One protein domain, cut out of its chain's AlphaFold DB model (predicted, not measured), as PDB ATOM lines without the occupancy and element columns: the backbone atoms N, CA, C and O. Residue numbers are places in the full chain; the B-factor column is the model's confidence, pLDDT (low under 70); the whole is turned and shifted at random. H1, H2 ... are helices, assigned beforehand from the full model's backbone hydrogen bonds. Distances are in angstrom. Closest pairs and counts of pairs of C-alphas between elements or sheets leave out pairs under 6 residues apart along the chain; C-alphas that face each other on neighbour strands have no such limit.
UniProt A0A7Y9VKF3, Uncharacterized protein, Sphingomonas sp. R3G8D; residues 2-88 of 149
ATOM      1  N   SER A   2      -3.762  -7.530 -16.875       64.56
ATOM      2  CA  SER A   2      -5.025  -7.900 -16.191       64.56
ATOM      3  C   SER A   2      -5.090  -9.359 -15.703       64.56
ATOM      4  O   SER A   2      -5.575  -9.610 -14.605       64.56
ATOM      5  N   ALA A   3      -4.563 -10.315 -16.477       76.69
ATOM      6  CA  ALA A   3      -4.653 -11.744 -16.155       76.69
ATOM      7  C   ALA A   3      -3.906 -12.145 -14.869       76.69
ATOM      8  O   ALA A   3      -4.363 -13.009 -14.129       76.69
ATOM      9  N   GLN A   4      -2.766 -11.510 -14.582       84.06
ATOM     10  CA  GLN A   4      -1.988 -11.801 -13.376       84.06
ATOM     11  C   GLN A   4      -2.677 -11.256 -12.120       84.06
ATOM     12  O   GLN A   4      -2.764 -11.967 -11.126       84.06
ATOM     13  N   LEU A   5      -3.239 -10.045 -12.201       86.56
ATOM     14  CA  LEU A   5      -4.012  -9.445 -11.114       86.56
ATOM     15  C   LEU A   5      -5.255 -10.277 -10.784       86.56
ATOM     16  O   LEU A   5      -5.528 -10.535  -9.618       86.56
ATOM     17  N   LEU A   6      -5.983 -10.721 -11.813       89.25
ATOM     18  CA  LEU A   6      -7.156 -11.574 -11.639       89.25
ATOM     19  C   LEU A   6      -6.797 -12.876 -10.911       89.25
ATOM     20  O   LEU A   6      -7.457 -13.206  -9.930       89.25
ATOM     21  N   ARG A   7      -5.715 -13.553 -11.317       89.56
ATOM     22  CA  ARG A   7      -5.238 -14.765 -10.631       89.56
ATOM     23  C   ARG A   7      -4.909 -14.515  -9.161       89.56
ATOM     24  O   ARG A   7      -5.326 -15.298  -8.318       89.56
ATOM     25  N   SER A   8      -4.220 -13.417  -8.836       90.06
ATOM     26  CA  SER A   8      -3.911 -13.070  -7.440       90.06
ATOM     27  C   SER A   8      -5.169 -12.832  -6.600       90.06
ATOM     28  O   SER A   8      -5.222 -13.240  -5.443       90.06
ATOM     29  N   ILE A   9      -6.198 -12.204  -7.179       89.19
ATOM     30  CA  ILE A   9      -7.489 -12.008  -6.506       89.19
ATOM     31  C   ILE A   9      -8.186 -13.351  -6.271       89.19
ATOM     32  O   ILE A   9      -8.693 -13.593  -5.178       89.19
ATOM     33  N   GLU A  10      -8.229 -14.217  -7.285       88.50
ATOM     34  CA  GLU A  10      -8.889 -15.524  -7.198       88.50
ATOM     35  C   GLU A  10      -8.207 -16.439  -6.181       88.50
ATOM     36  O   GLU A  10      -8.896 -17.050  -5.365       88.50
ATOM     37  N   GLN A  11      -6.873 -16.456  -6.159       89.81
ATOM     38  CA  GLN A  11      -6.093 -17.179  -5.160       89.81
ATOM     39  C   GLN A  11      -6.377 -16.665  -3.742       89.81
ATOM     40  O   GLN A  11      -6.712 -17.457  -2.867       89.81
ATOM     41  N   PHE A  12      -6.348 -15.345  -3.524       88.19
ATOM     42  CA  PHE A  12      -6.689 -14.758  -2.222       88.19
ATOM     43  C   PHE A  12      -8.114 -15.127  -1.781       88.19
ATOM     44  O   PHE A  12      -8.349 -15.463  -0.621       88.19
ATOM     45  N   CYS A  13      -9.077 -15.079  -2.707       85.75
ATOM     46  CA  CYS A  13     -10.461 -15.457  -2.432       85.75
ATOM     47  C   CYS A  13     -10.578 -16.934  -2.030       85.75
ATOM     48  O   CYS A  13     -11.284 -17.238  -1.070       85.75
ATOM     49  N   ALA A  14      -9.867 -17.830  -2.721       83.12
ATOM     50  CA  ALA A  14      -9.853 -19.260  -2.424       83.12
ATOM     51  C   ALA A  14      -9.190 -19.563  -1.071       83.12
ATOM     52  O   ALA A  14      -9.777 -20.251  -0.241       83.12
ATOM     53  N   GLU A  15      -8.013 -18.990  -0.809       83.50
ATOM     54  CA  GLU A  15      -7.255 -19.199   0.432       83.50
ATOM     55  C   GLU A  15      -7.971 -18.652   1.671       83.50
ATOM     56  O   GLU A  15      -7.838 -19.195   2.767       83.50
ATOM     57  N   ARG A  16      -8.720 -17.554   1.520       82.62
ATOM     58  CA  ARG A  16      -9.420 -16.890   2.631       82.62
ATOM     59  C   ARG A  16     -10.903 -17.245   2.727       82.62
ATOM     60  O   ARG A  16     -11.570 -16.753   3.633       82.62
ATOM     61  N   GLY A  17     -11.438 -18.041   1.799       79.19
ATOM     62  CA  GLY A  17     -12.878 -18.318   1.718       79.19
ATOM     63  C   GLY A  17     -13.728 -17.057   1.496       79.19
ATOM     64  O   GLY A  17     -14.863 -16.968   1.964       79.19
ATOM     65  N   VAL A  18     -13.175 -16.045   0.821       81.75
ATOM     66  CA  VAL A  18     -13.842 -14.760   0.573       81.75
ATOM     67  C   VAL A  18     -14.536 -14.798  -0.785       81.75
ATOM     68  O   VAL A  18     -13.936 -15.143  -1.798       81.75
ATOM     69  N   ALA A  19     -15.800 -14.375  -0.839       81.12
ATOM     70  CA  ALA A  19     -16.506 -14.249  -2.110       81.12
ATOM     71  C   ALA A  19     -15.887 -13.135  -2.992       81.12
ATOM     72  O   ALA A  19     -15.624 -12.039  -2.485       81.12
ATOM     73  N   PRO A  20     -15.762 -13.322  -4.321       83.25
ATOM     74  CA  PRO A  20     -15.218 -12.300  -5.227       83.25
ATOM     75  C   PRO A  20     -15.926 -10.934  -5.147       83.25
ATOM     76  O   PRO A  20     -15.302  -9.880  -5.279       83.25
ATOM     77  N   SER A  21     -17.234 -10.934  -4.878       81.00
ATOM     78  CA  SER A  21     -18.037  -9.717  -4.693       81.00
ATOM     79  C   SER A  21     -17.707  -8.972  -3.394       81.00
ATOM     80  O   SER A  21     -17.728  -7.739  -3.359       81.00
ATOM     81  N   MET A  22     -17.365  -9.701  -2.329       80.50
ATOM     82  CA  MET A  22     -16.906  -9.132  -1.060       80.50
ATOM     83  C   MET A  22     -15.511  -8.541  -1.208       80.50
ATOM     84  O   MET A  22     -15.282  -7.417  -0.762       80.50
ATOM     85  N   PHE A  23     -14.623  -9.247  -1.909       86.44
ATOM     86  CA  PHE A  23     -13.305  -8.728  -2.255       86.44
ATOM     87  C   PHE A  23     -13.413  -7.392  -3.000       86.44
ATOM     88  O   PHE A  23     -12.824  -6.397  -2.582       86.44
ATOM     89  N   GLY A  24     -14.232  -7.324  -4.056       88.00
ATOM     90  CA  GLY A  24     -14.415  -6.092  -4.824       88.00
ATOM     91  C   GLY A  24     -14.995  -4.936  -3.997       88.00
ATOM     92  O   GLY A  24     -14.528  -3.792  -4.082       88.00
ATOM     93  N   ARG A  25     -15.964  -5.231  -3.120       86.50
ATOM     94  CA  ARG A  25     -16.527  -4.247  -2.184       86.50
ATOM     95  C   ARG A  25     -15.480  -3.733  -1.192       86.50
ATOM     96  O   ARG A  25     -15.469  -2.538  -0.910       86.50
ATOM     97  N   ALA A  26     -14.609  -4.599  -0.687       84.50
ATOM     98  CA  ALA A  26     -13.571  -4.219   0.263       84.50
ATOM     99  C   ALA A  26     -12.422  -3.440  -0.391       84.50
ATOM    100  O   ALA A  26     -11.970  -2.440   0.160       84.50
ATOM    101  N   ALA A  27     -11.983  -3.862  -1.578       87.38
ATOM    102  CA  ALA A  27     -10.865  -3.240  -2.281       87.38
ATOM    103  C   ALA A  27     -11.225  -1.834  -2.776       87.38
ATOM    104  O   ALA A  27     -10.483  -0.873  -2.575       87.38
ATOM    105  N   VAL A  28     -12.371  -1.709  -3.455       87.44
ATOM    106  CA  VAL A  28     -12.709  -0.508  -4.241       87.44
ATOM    107  C   VAL A  28     -14.187  -0.110  -4.156       87.44
ATOM    108  O   VAL A  28     -14.620   0.743  -4.925       87.44
ATOM    109  N   LYS A  29     -14.966  -0.683  -3.227       82.31
ATOM    110  CA  LYS A  29     -16.424  -0.461  -3.094       82.31
ATOM    111  C   LYS A  29     -17.244  -0.896  -4.322       82.31
ATOM    112  O   LYS A  29     -18.369  -0.433  -4.489       82.31
ATOM    113  N   ASP A  30     -16.732  -1.829  -5.128       81.69
ATOM    114  CA  ASP A  30     -17.397  -2.340  -6.338       81.69
ATOM    115  C   ASP A  30     -17.546  -3.876  -6.287       81.69
ATOM    116  O   ASP A  30     -16.561  -4.590  -6.467       81.69
ATOM    117  N   PRO A  31     -18.756  -4.428  -6.068       81.69
ATOM    118  CA  PRO A  31     -18.959  -5.874  -6.013       81.69
ATOM    119  C   PRO A  31     -18.856  -6.573  -7.379       81.69
ATOM    120  O   PRO A  31     -18.799  -7.801  -7.408       81.69
ATOM    121  N   ARG A  32     -18.853  -5.834  -8.500       84.31
ATOM    122  CA  ARG A  32     -18.716  -6.401  -9.853       84.31
ATOM    123  C   ARG A  32     -17.273  -6.469 -10.330       84.31
ATOM    124  O   ARG A  32     -17.015  -7.127 -11.330       84.31
ATOM    125  N   LEU A  33     -16.336  -5.881  -9.583       87.06
ATOM    126  CA  LEU A  33     -14.924  -5.774  -9.946       87.06
ATOM    127  C   LEU A  33     -14.359  -7.056 -10.575       87.06
ATOM    128  O   LEU A  33     -13.852  -7.013 -11.688       87.06
ATOM    129  N   VAL A  34     -14.451  -8.196  -9.883       86.62
ATOM    130  CA  VAL A  34     -13.841  -9.454 -10.355       86.62
ATOM    131  C   VAL A  34     -14.530  -9.983 -11.616       86.62
ATOM    132  O   VAL A  34     -13.857 -10.472 -12.519       86.62
ATOM    133  N   GLY A  35     -15.855  -9.843 -11.714       85.88
ATOM    134  CA  GLY A  35     -16.612 -10.219 -12.913       85.88
ATOM    135  C   GLY A  35     -16.254  -9.351 -14.119       85.88
ATOM    136  O   GLY A  35     -16.045  -9.862 -15.219       85.88
ATOM    137  N   ASP A  36     -16.082  -8.051 -13.902       84.69
ATOM    138  CA  ASP A  36     -15.661  -7.143 -14.959       84.69
ATOM    139  C   ASP A  36     -14.215  -7.421 -15.398       84.69
ATOM    140  O   ASP A  36     -13.915  -7.386 -16.591       84.69
ATOM    141  N   LEU A  37     -13.312  -7.733 -14.459       87.62
ATOM    142  CA  LEU A  37     -11.931  -8.127 -14.766       87.62
ATOM    143  C   LEU A  37     -11.879  -9.423 -15.588       87.62
ATOM    144  O   LEU A  37     -11.094  -9.502 -16.532       87.62
ATOM    145  N   ARG A  38     -12.743 -10.402 -15.281       85.44
ATOM    146  CA  ARG A  38     -12.928 -11.616 -16.102       85.44
ATOM    147  C   ARG A  38     -13.433 -11.293 -17.503       85.44
ATOM    148  O   ARG A  38     -12.988 -11.903 -18.464       85.44
ATOM    149  N   SER A  39     -14.303 -10.293 -17.612       85.88
ATOM    150  CA  SER A  39     -14.844  -9.809 -18.888       85.88
ATOM    151  C   SER A  39     -13.851  -8.936 -19.675       85.88
ATOM    152  O   SER A  39     -14.202  -8.387 -20.714       85.88
ATOM    153  N   GLY A  40     -12.611  -8.778 -19.194       84.31
ATOM    154  CA  GLY A  40     -11.551  -8.043 -19.888       84.31
ATOM    155  C   GLY A  40     -11.453  -6.554 -19.543       84.31
ATOM    156  O   GLY A  40     -10.652  -5.844 -20.159       84.31
ATOM    157  N   ARG A  41     -12.203  -6.058 -18.546       85.44
ATOM    158  CA  ARG A  41     -12.087  -4.669 -18.067       85.44
ATOM    159  C   ARG A  41     -10.650  -4.381 -17.635       85.44
ATOM    160  O   ARG A  41     -10.019  -5.166 -16.927       85.44
ATOM    161  N   ARG A  42     -10.141  -3.207 -18.016       85.00
ATOM    162  CA  ARG A  42      -8.837  -2.706 -17.566       85.00
ATOM    163  C   ARG A  42      -9.024  -1.722 -16.405       85.00
ATOM    164  O   ARG A  42      -9.541  -0.627 -16.624       85.00
ATOM    165  N   PRO A  43      -8.661  -2.097 -15.165       85.06
ATOM    166  CA  PRO A  43      -8.755  -1.207 -14.015       85.06
ATOM    167  C   PRO A  43      -7.718  -0.081 -14.127       85.06
ATOM    168  O   PRO A  43      -6.652  -0.260 -14.715       85.06
ATOM    169  N   ARG A  44      -8.028   1.089 -13.555       88.00
ATOM    170  CA  ARG A  44      -7.086   2.219 -13.477       88.00
ATOM    171  C   ARG A  44      -5.962   1.902 -12.488       88.00
ATOM    172  O   ARG A  44      -6.178   1.119 -11.567       88.00
ATOM    173  N   GLN A  45      -4.815   2.573 -12.608       86.25
ATOM    174  CA  GLN A  45      -3.659   2.335 -11.730       86.25
ATOM    175  C   GLN A  45      -4.017   2.442 -10.237       86.25
ATOM    176  O   GLN A  45      -3.788   1.506  -9.487       86.25
ATOM    177  N   GLN A  46      -4.751   3.487  -9.839       87.69
ATOM    178  CA  GLN A  46      -5.225   3.648  -8.456       87.69
ATOM    179  C   GLN A  46      -6.093   2.472  -7.959       87.69
ATOM    180  O   GLN A  46      -6.095   2.136  -6.776       87.69
ATOM    181  N   THR A  47      -6.870   1.848  -8.849       87.69
ATOM    182  CA  THR A  47      -7.666   0.653  -8.534       87.69
ATOM    183  C   THR A  47      -6.752  -0.550  -8.316       87.69
ATOM    184  O   THR A  47      -6.966  -1.300  -7.368       87.69
ATOM    185  N   VAL A  48      -5.728  -0.712  -9.160       90.25
ATOM    186  CA  VAL A  48      -4.715  -1.765  -9.017       90.25
ATOM    187  C   VAL A  48      -3.985  -1.623  -7.685       90.25
ATOM    188  O   VAL A  48      -3.909  -2.596  -6.942       90.25
ATOM    189  N   ASP A  49      -3.552  -0.415  -7.329       89.50
ATOM    190  CA  ASP A  49      -2.808  -0.168  -6.089       89.50
ATOM    191  C   ASP A  49      -3.638  -0.538  -4.847       89.50
ATOM    192  O   ASP A  49      -3.135  -1.183  -3.927       89.50
ATOM    193  N   ARG A  50      -4.943  -0.223  -4.839       88.12
ATOM    194  CA  ARG A  50      -5.865  -0.627  -3.756       88.12
ATOM    195  C   ARG A  50      -6.044  -2.140  -3.663       88.12
ATOM    196  O   ARG A  50      -6.085  -2.678  -2.560       88.12
ATOM    197  N   ILE A  51      -6.164  -2.821  -4.804       89.62
ATOM    198  CA  ILE A  51      -6.286  -4.286  -4.869       89.62
ATOM    199  C   ILE A  51      -5.017  -4.938  -4.314       89.62
ATOM    200  O   ILE A  51      -5.104  -5.821  -3.465       89.62
ATOM    201  N   VAL A  52      -3.848  -4.482  -4.768       89.94
ATOM    202  CA  VAL A  52      -2.549  -5.007  -4.334       89.94
ATOM    203  C   VAL A  52      -2.326  -4.743  -2.845       89.94
ATOM    204  O   VAL A  52      -1.939  -5.664  -2.130       89.94
ATOM    205  N   SER A  53      -2.639  -3.537  -2.353       88.69
ATOM    206  CA  SER A  53      -2.569  -3.221  -0.920       88.69
ATOM    207  C   SER A  53      -3.467  -4.147  -0.110       88.69
ATOM    208  O   SER A  53      -3.023  -4.684   0.893       88.69
ATOM    209  N   LEU A  54      -4.699  -4.416  -0.555       86.56
ATOM    210  CA  LEU A  54      -5.607  -5.306   0.172       86.56
ATOM    211  C   LEU A  54      -5.071  -6.744   0.261       86.56
ATOM    212  O   LEU A  54      -5.136  -7.349   1.330       86.56
ATOM    213  N   ILE A  55      -4.539  -7.277  -0.843       87.69
ATOM    214  CA  ILE A  55      -3.953  -8.624  -0.884       87.69
ATOM    215  C   ILE A  55      -2.719  -8.699   0.024       87.69
ATOM    216  O   ILE A  55      -2.572  -9.665   0.769       87.69
ATOM    217  N   ARG A  56      -1.861  -7.671  -0.006       87.06
ATOM    218  CA  ARG A  56      -0.629  -7.609   0.793       87.06
ATOM    219  C   ARG A  56      -0.905  -7.419   2.281       87.06
ATOM    220  O   ARG A  56      -0.321  -8.111   3.104       87.06
ATOM    221  N   ASP A  57      -1.771  -6.469   2.621       81.75
ATOM    222  CA  ASP A  57      -2.052  -6.089   4.006       81.75
ATOM    223  C   ASP A  57      -2.897  -7.159   4.717       81.75
ATOM    224  O   ASP A  57      -2.990  -7.154   5.941       81.75
ATOM    225  N   GLY A  58      -3.534  -8.068   3.963       67.31
ATOM    226  CA  GLY A  58      -4.191  -9.256   4.503       67.31
ATOM    227  C   GLY A  58      -5.304  -8.955   5.505       67.31
ATOM    228  O   GLY A  58      -5.636  -9.833   6.301       67.31
ATOM    229  N   LYS A  59      -5.859  -7.730   5.492       62.38
ATOM    230  CA  LYS A  59      -6.908  -7.298   6.426       62.38
ATOM    231  C   LYS A  59      -7.969  -8.385   6.512       62.38
ATOM    232  O   LYS A  59      -8.454  -8.849   5.481       62.38
ATOM    233  N   THR A  60      -8.323  -8.767   7.737       58.31
ATOM    234  CA  THR A  60      -9.415  -9.692   8.039       58.31
ATOM    235  C   THR A  60     -10.693  -9.155   7.412       58.31
ATOM    236  O   THR A  60     -11.382  -8.294   7.959       58.31
ATOM    237  N   LEU A  61     -10.992  -9.631   6.206       64.12
ATOM    238  CA  LEU A  61     -12.286  -9.406   5.599       64.12
ATOM    239  C   LEU A  61     -13.282 -10.230   6.410       64.12
ATOM    240  O   LEU A  61     -13.009 -11.404   6.670       64.12
ATOM    241  N   PRO A  62     -14.406  -9.640   6.849       50.03
ATOM    242  CA  PRO A  62     -15.416 -10.397   7.564       50.03
ATOM    243  C   PRO A  62     -15.816 -11.605   6.713       50.03
ATOM    244  O   PRO A  62     -16.221 -11.454   5.555       50.03
ATOM    245  N   SER A  63     -15.643 -12.796   7.296       44.72
ATOM    246  CA  SER A  63     -16.071 -14.068   6.716       44.72
ATOM    247  C   SER A  63     -17.545 -13.981   6.317       44.72
ATOM    248  O   SER A  63     -18.353 -13.322   6.979       44.72
ATOM    249  N   ALA A  64     -17.861 -14.571   5.169       49.31
ATOM    250  CA  ALA A  64     -19.060 -14.294   4.402       49.31
ATOM    251  C   ALA A  64     -20.357 -14.472   5.209       49.31
ATOM    252  O   ALA A  64     -20.696 -15.566   5.652       49.31
ATOM    253  N   ASN A  65     -21.173 -13.417   5.248       44.50
ATOM    254  CA  ASN A  65     -22.617 -13.604   5.210       44.50
ATOM    255  C   ASN A  65     -22.983 -13.846   3.730       44.50
ATOM    256  O   ASN A  65     -22.797 -12.937   2.911       44.50
ATOM    257  N   PRO A  66     -23.420 -15.055   3.333       45.09
ATOM    258  CA  PRO A  66     -23.508 -15.431   1.930       45.09
ATOM    259  C   PRO A  66     -24.685 -14.721   1.260       45.09
ATOM    260  O   PRO A  66     -25.845 -15.105   1.406       45.09
ATOM    261  N   LYS A  67     -24.385 -13.688   0.472       46.66
ATOM    262  CA  LYS A  67     -25.278 -13.232  -0.596       46.66
ATOM    263  C   LYS A  67     -24.671 -13.641  -1.935       46.66
ATOM    264  O   LYS A  67     -23.883 -12.894  -2.507       46.66
ATOM    265  N   GLY A  68     -25.058 -14.830  -2.398       48.97
ATOM    266  CA  GLY A  68     -24.764 -15.358  -3.734       48.97
ATOM    267  C   GLY A  68     -23.992 -16.676  -3.701       48.97
ATOM    268  O   GLY A  68     -22.770 -16.664  -3.742       48.97
ATOM    269  N   GLY A  69     -24.715 -17.791  -3.609       49.16
ATOM    270  CA  GLY A  69     -24.194 -19.159  -3.656       49.16
ATOM    271  C   GLY A  69     -25.310 -20.165  -3.367       49.16
ATOM    272  O   GLY A  69     -26.360 -19.767  -2.864       49.16
ATOM    273  N   GLU A  70     -25.071 -21.443  -3.653       41.12
ATOM    274  CA  GLU A  70     -26.022 -22.565  -3.553       41.12
ATOM    275  C   GLU A  70     -26.806 -22.593  -2.226       41.12
ATOM    276  O   GLU A  70     -28.000 -22.837  -2.222       41.12
ATOM    277  N   ALA A  71     -26.205 -22.201  -1.095       47.47
ATOM    278  CA  ALA A  71     -26.903 -22.085   0.193       47.47
ATOM    279  C   ALA A  71     -27.911 -20.914   0.272       47.47
ATOM    280  O   ALA A  71     -28.912 -20.987   0.983       47.47
ATOM    281  N   ALA A  72     -27.657 -19.807  -0.430       48.38
ATOM    282  CA  ALA A  72     -28.596 -18.691  -0.556       48.38
ATOM    283  C   ALA A  72     -29.722 -19.021  -1.543       48.38
ATOM    284  O   ALA A  72     -30.854 -18.587  -1.330       48.38
ATOM    285  N   GLU A  73     -29.414 -19.796  -2.582       47.19
ATOM    286  CA  GLU A  73     -30.389 -20.328  -3.536       47.19
ATOM    287  C   GLU A  73     -31.262 -21.397  -2.879       47.19
ATOM    288  O   GLU A  73     -32.473 -21.256  -2.901       47.19
ATOM    289  N   ALA A  74     -30.681 -22.320  -2.113       53.66
ATOM    290  CA  ALA A  74     -31.388 -23.289  -1.282       53.66
ATOM    291  C   ALA A  74     -32.229 -22.618  -0.190       53.66
ATOM    292  O   ALA A  74     -33.341 -23.053   0.082       53.66
ATOM    293  N   ARG A  75     -31.760 -21.521   0.424       58.69
ATOM    294  CA  ARG A  75     -32.589 -20.708   1.335       58.69
ATOM    295  C   ARG A  75     -33.735 -20.016   0.597       58.69
ATOM    296  O   ARG A  75     -34.831 -19.956   1.142       58.69
ATOM    297  N   ARG A  76     -33.509 -19.509  -0.621       58.56
ATOM    298  CA  ARG A  76     -34.555 -18.929  -1.481       58.56
ATOM    299  C   ARG A  76     -35.569 -19.976  -1.908       58.56
ATOM    300  O   ARG A  76     -36.751 -19.730  -1.759       58.56
ATOM    301  N   GLU A  77     -35.126 -21.141  -2.353       57.12
ATOM    302  CA  GLU A  77     -35.968 -22.265  -2.735       57.12
ATOM    303  C   GLU A  77     -36.693 -22.866  -1.541       57.12
ATOM    304  O   GLU A  77     -37.861 -23.197  -1.675       57.12
ATOM    305  N   ALA A  78     -36.060 -22.985  -0.374       59.19
ATOM    306  CA  ALA A  78     -36.723 -23.406   0.858       59.19
ATOM    307  C   ALA A  78     -37.778 -22.382   1.277       59.19
ATOM    308  O   ALA A  78     -38.871 -22.762   1.680       59.19
ATOM    309  N   MET A  79     -37.493 -21.089   1.118       55.62
ATOM    310  CA  MET A  79     -38.440 -20.011   1.388       55.62
ATOM    311  C   MET A  79     -39.569 -19.952   0.349       55.62
ATOM    312  O   MET A  79     -40.720 -19.750   0.721       55.62
ATOM    313  N   ASP A  80     -39.291 -20.188  -0.931       60.84
ATOM    314  CA  ASP A  80     -40.287 -20.271  -2.005       60.84
ATOM    315  C   ASP A  80     -41.088 -21.580  -1.933       60.84
ATOM    316  O   ASP A  80     -42.265 -21.616  -2.280       60.84
ATOM    317  N   ARG A  81     -40.491 -22.661  -1.428       58.34
ATOM    318  CA  ARG A  81     -41.161 -23.923  -1.093       58.34
ATOM    319  C   ARG A  81     -42.059 -23.737   0.127       58.34
ATOM    320  O   ARG A  81     -43.214 -24.123   0.053       58.34
ATOM    321  N   ALA A  82     -41.594 -23.061   1.175       56.69
ATOM    322  CA  ALA A  82     -42.407 -22.686   2.333       56.69
ATOM    323  C   ALA A  82     -43.548 -21.727   1.950       56.69
ATOM    324  O   ALA A  82     -44.668 -21.875   2.426       56.69
ATOM    325  N   ARG A  83     -43.309 -20.789   1.025       56.16
ATOM    326  CA  ARG A  83     -44.356 -19.943   0.426       56.16
ATOM    327  C   ARG A  83     -45.392 -20.764  -0.332       56.16
ATOM    328  O   ARG A  83     -46.582 -20.545  -0.139       56.16
ATOM    329  N   ARG A  84     -44.951 -21.716  -1.166       58.19
ATOM    330  CA  ARG A  84     -45.840 -22.661  -1.869       58.19
ATOM    331  C   ARG A  84     -46.607 -23.565  -0.904       58.19
ATOM    332  O   ARG A  84     -47.719 -23.966  -1.217       58.19
ATOM    333  N   GLN A  85     -46.025 -23.864   0.252       55.94
ATOM    334  CA  GLN A  85     -46.587 -24.743   1.276       55.94
ATOM    335  C   GLN A  85     -47.369 -24.001   2.371       55.94
ATOM    336  O   GLN A  85     -47.778 -24.642   3.327       55.94
ATOM    337  N   HIS A  86     -47.670 -22.707   2.185       48.56
ATOM    338  CA  HIS A  86     -48.549 -21.910   3.052       48.56
ATOM    339  C   HIS A  86     -47.886 -21.451   4.371       48.56
ATOM    340  O   HIS A  86     -47.969 -22.102   5.409       48.56
ATOM    341  N   TRP A  87     -47.251 -20.272   4.352       55.69
ATOM    342  CA  TRP A  87     -46.783 -19.594   5.569       55.69
ATOM    343  C   TRP A  87     -47.925 -18.776   6.196       55.69
ATOM    344  O   TRP A  87     -48.306 -17.738   5.654       55.69
ATOM    345  N   VAL A  88     -48.435 -19.199   7.356       53.19
ATOM    346  CA  VAL A  88     -49.364 -18.410   8.187       53.19
ATOM    347  C   VAL A  88     -48.534 -17.530   9.123       53.19
ATOM    348  O   VAL A  88     -48.138 -17.944  10.206       53.19
TER     349      VAL A  88
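AT A GLANCE: This is residues 2 to 88 of the 149 residues of an uncharacterized protein of Sphingomonas sp. R3G8D (UniProt A0A7Y9VKF3). Four helices make a small head, and a fifth, H5, is held away from it at the end of a long arm, with residues 70 to 78 and 80 to 86 sticking out free. In the head H1 and H4 run side by side the same way, H2 packs on both at a steep tilt, and short H3 packs on H1 and H2. The printed part has 87 residues with five named helices, H1 to H5 in order along the chain, and no named strand; the class is all helix. The whole is loose, with a radius of gyration of the C-alphas of 16.4 A, and its C-alphas span 53 by 27 by 19 A, the arm making the length.

IN THESE COORDINATES: Find C-alpha 2 at (-5.025, -7.900, -16.191); from there H1, residues 2 to 16, runs 21.3 A to C-alpha 16. H2, residues 20 to 28, measures 12.1 A, and H3, residues 33 to 38, measures 8.7 A. Look next at C-alpha 45 at (-3.659, 2.335, -11.730), where H4, residues 45 to 57, begins its 17.9 A. H5, residues 70 to 84, has 15 residues like H1 and runs 19.9 A to C-alpha 84 at (-45.840, -22.661, -1.869).

HOW THE PARTS SIT: Start from H1, which with H2 is the hub, each touching three helices. H1 touches H4 at a shallow tilt of 28 degrees, the same way; their closest C-alphas, of Phe 12 and Ile 55, are 6.8 A apart. With residues 9 to 13 alone H1 touches H2, the closest C-alphas being those of Cys 13 and Pro 20 at 6.4 A. H1 touches H3 at a steep tilt of 58 degrees, opposite ways, the closest C-alphas being those of Leu 6 and Leu 37 at 6.7 A. Move to Gly 24 and Leu 33, the closest C-alphas of H2 and H3, which touch, at 5.2 A. H2 also touches H4 at a tilt of 69 degrees, only just steep, and their closest C-alphas, of Ala 27 and Ile 51, are 5.4 A apart. H3 and H4 are apart, and H5 touches no helix. In H1, H2, H3, H4 and H5 every O i to N i+4 pair is within hydrogen-bond range.

THE WHOLE: The two C-alphas farthest apart are those of Gln 45 and Val 88, at 54.0 A. The printed part has no cut. The links H1 to H2 and H2 to H3 are tight, H3 to H4 is short, and H4 to H5, residues 58 to 69, is long. Look at the B-factor column: the mean pLDDT of the printed part is 74.0, but residue 2 and residues 58 to 88 are under 70, and H5 has a mean of 54.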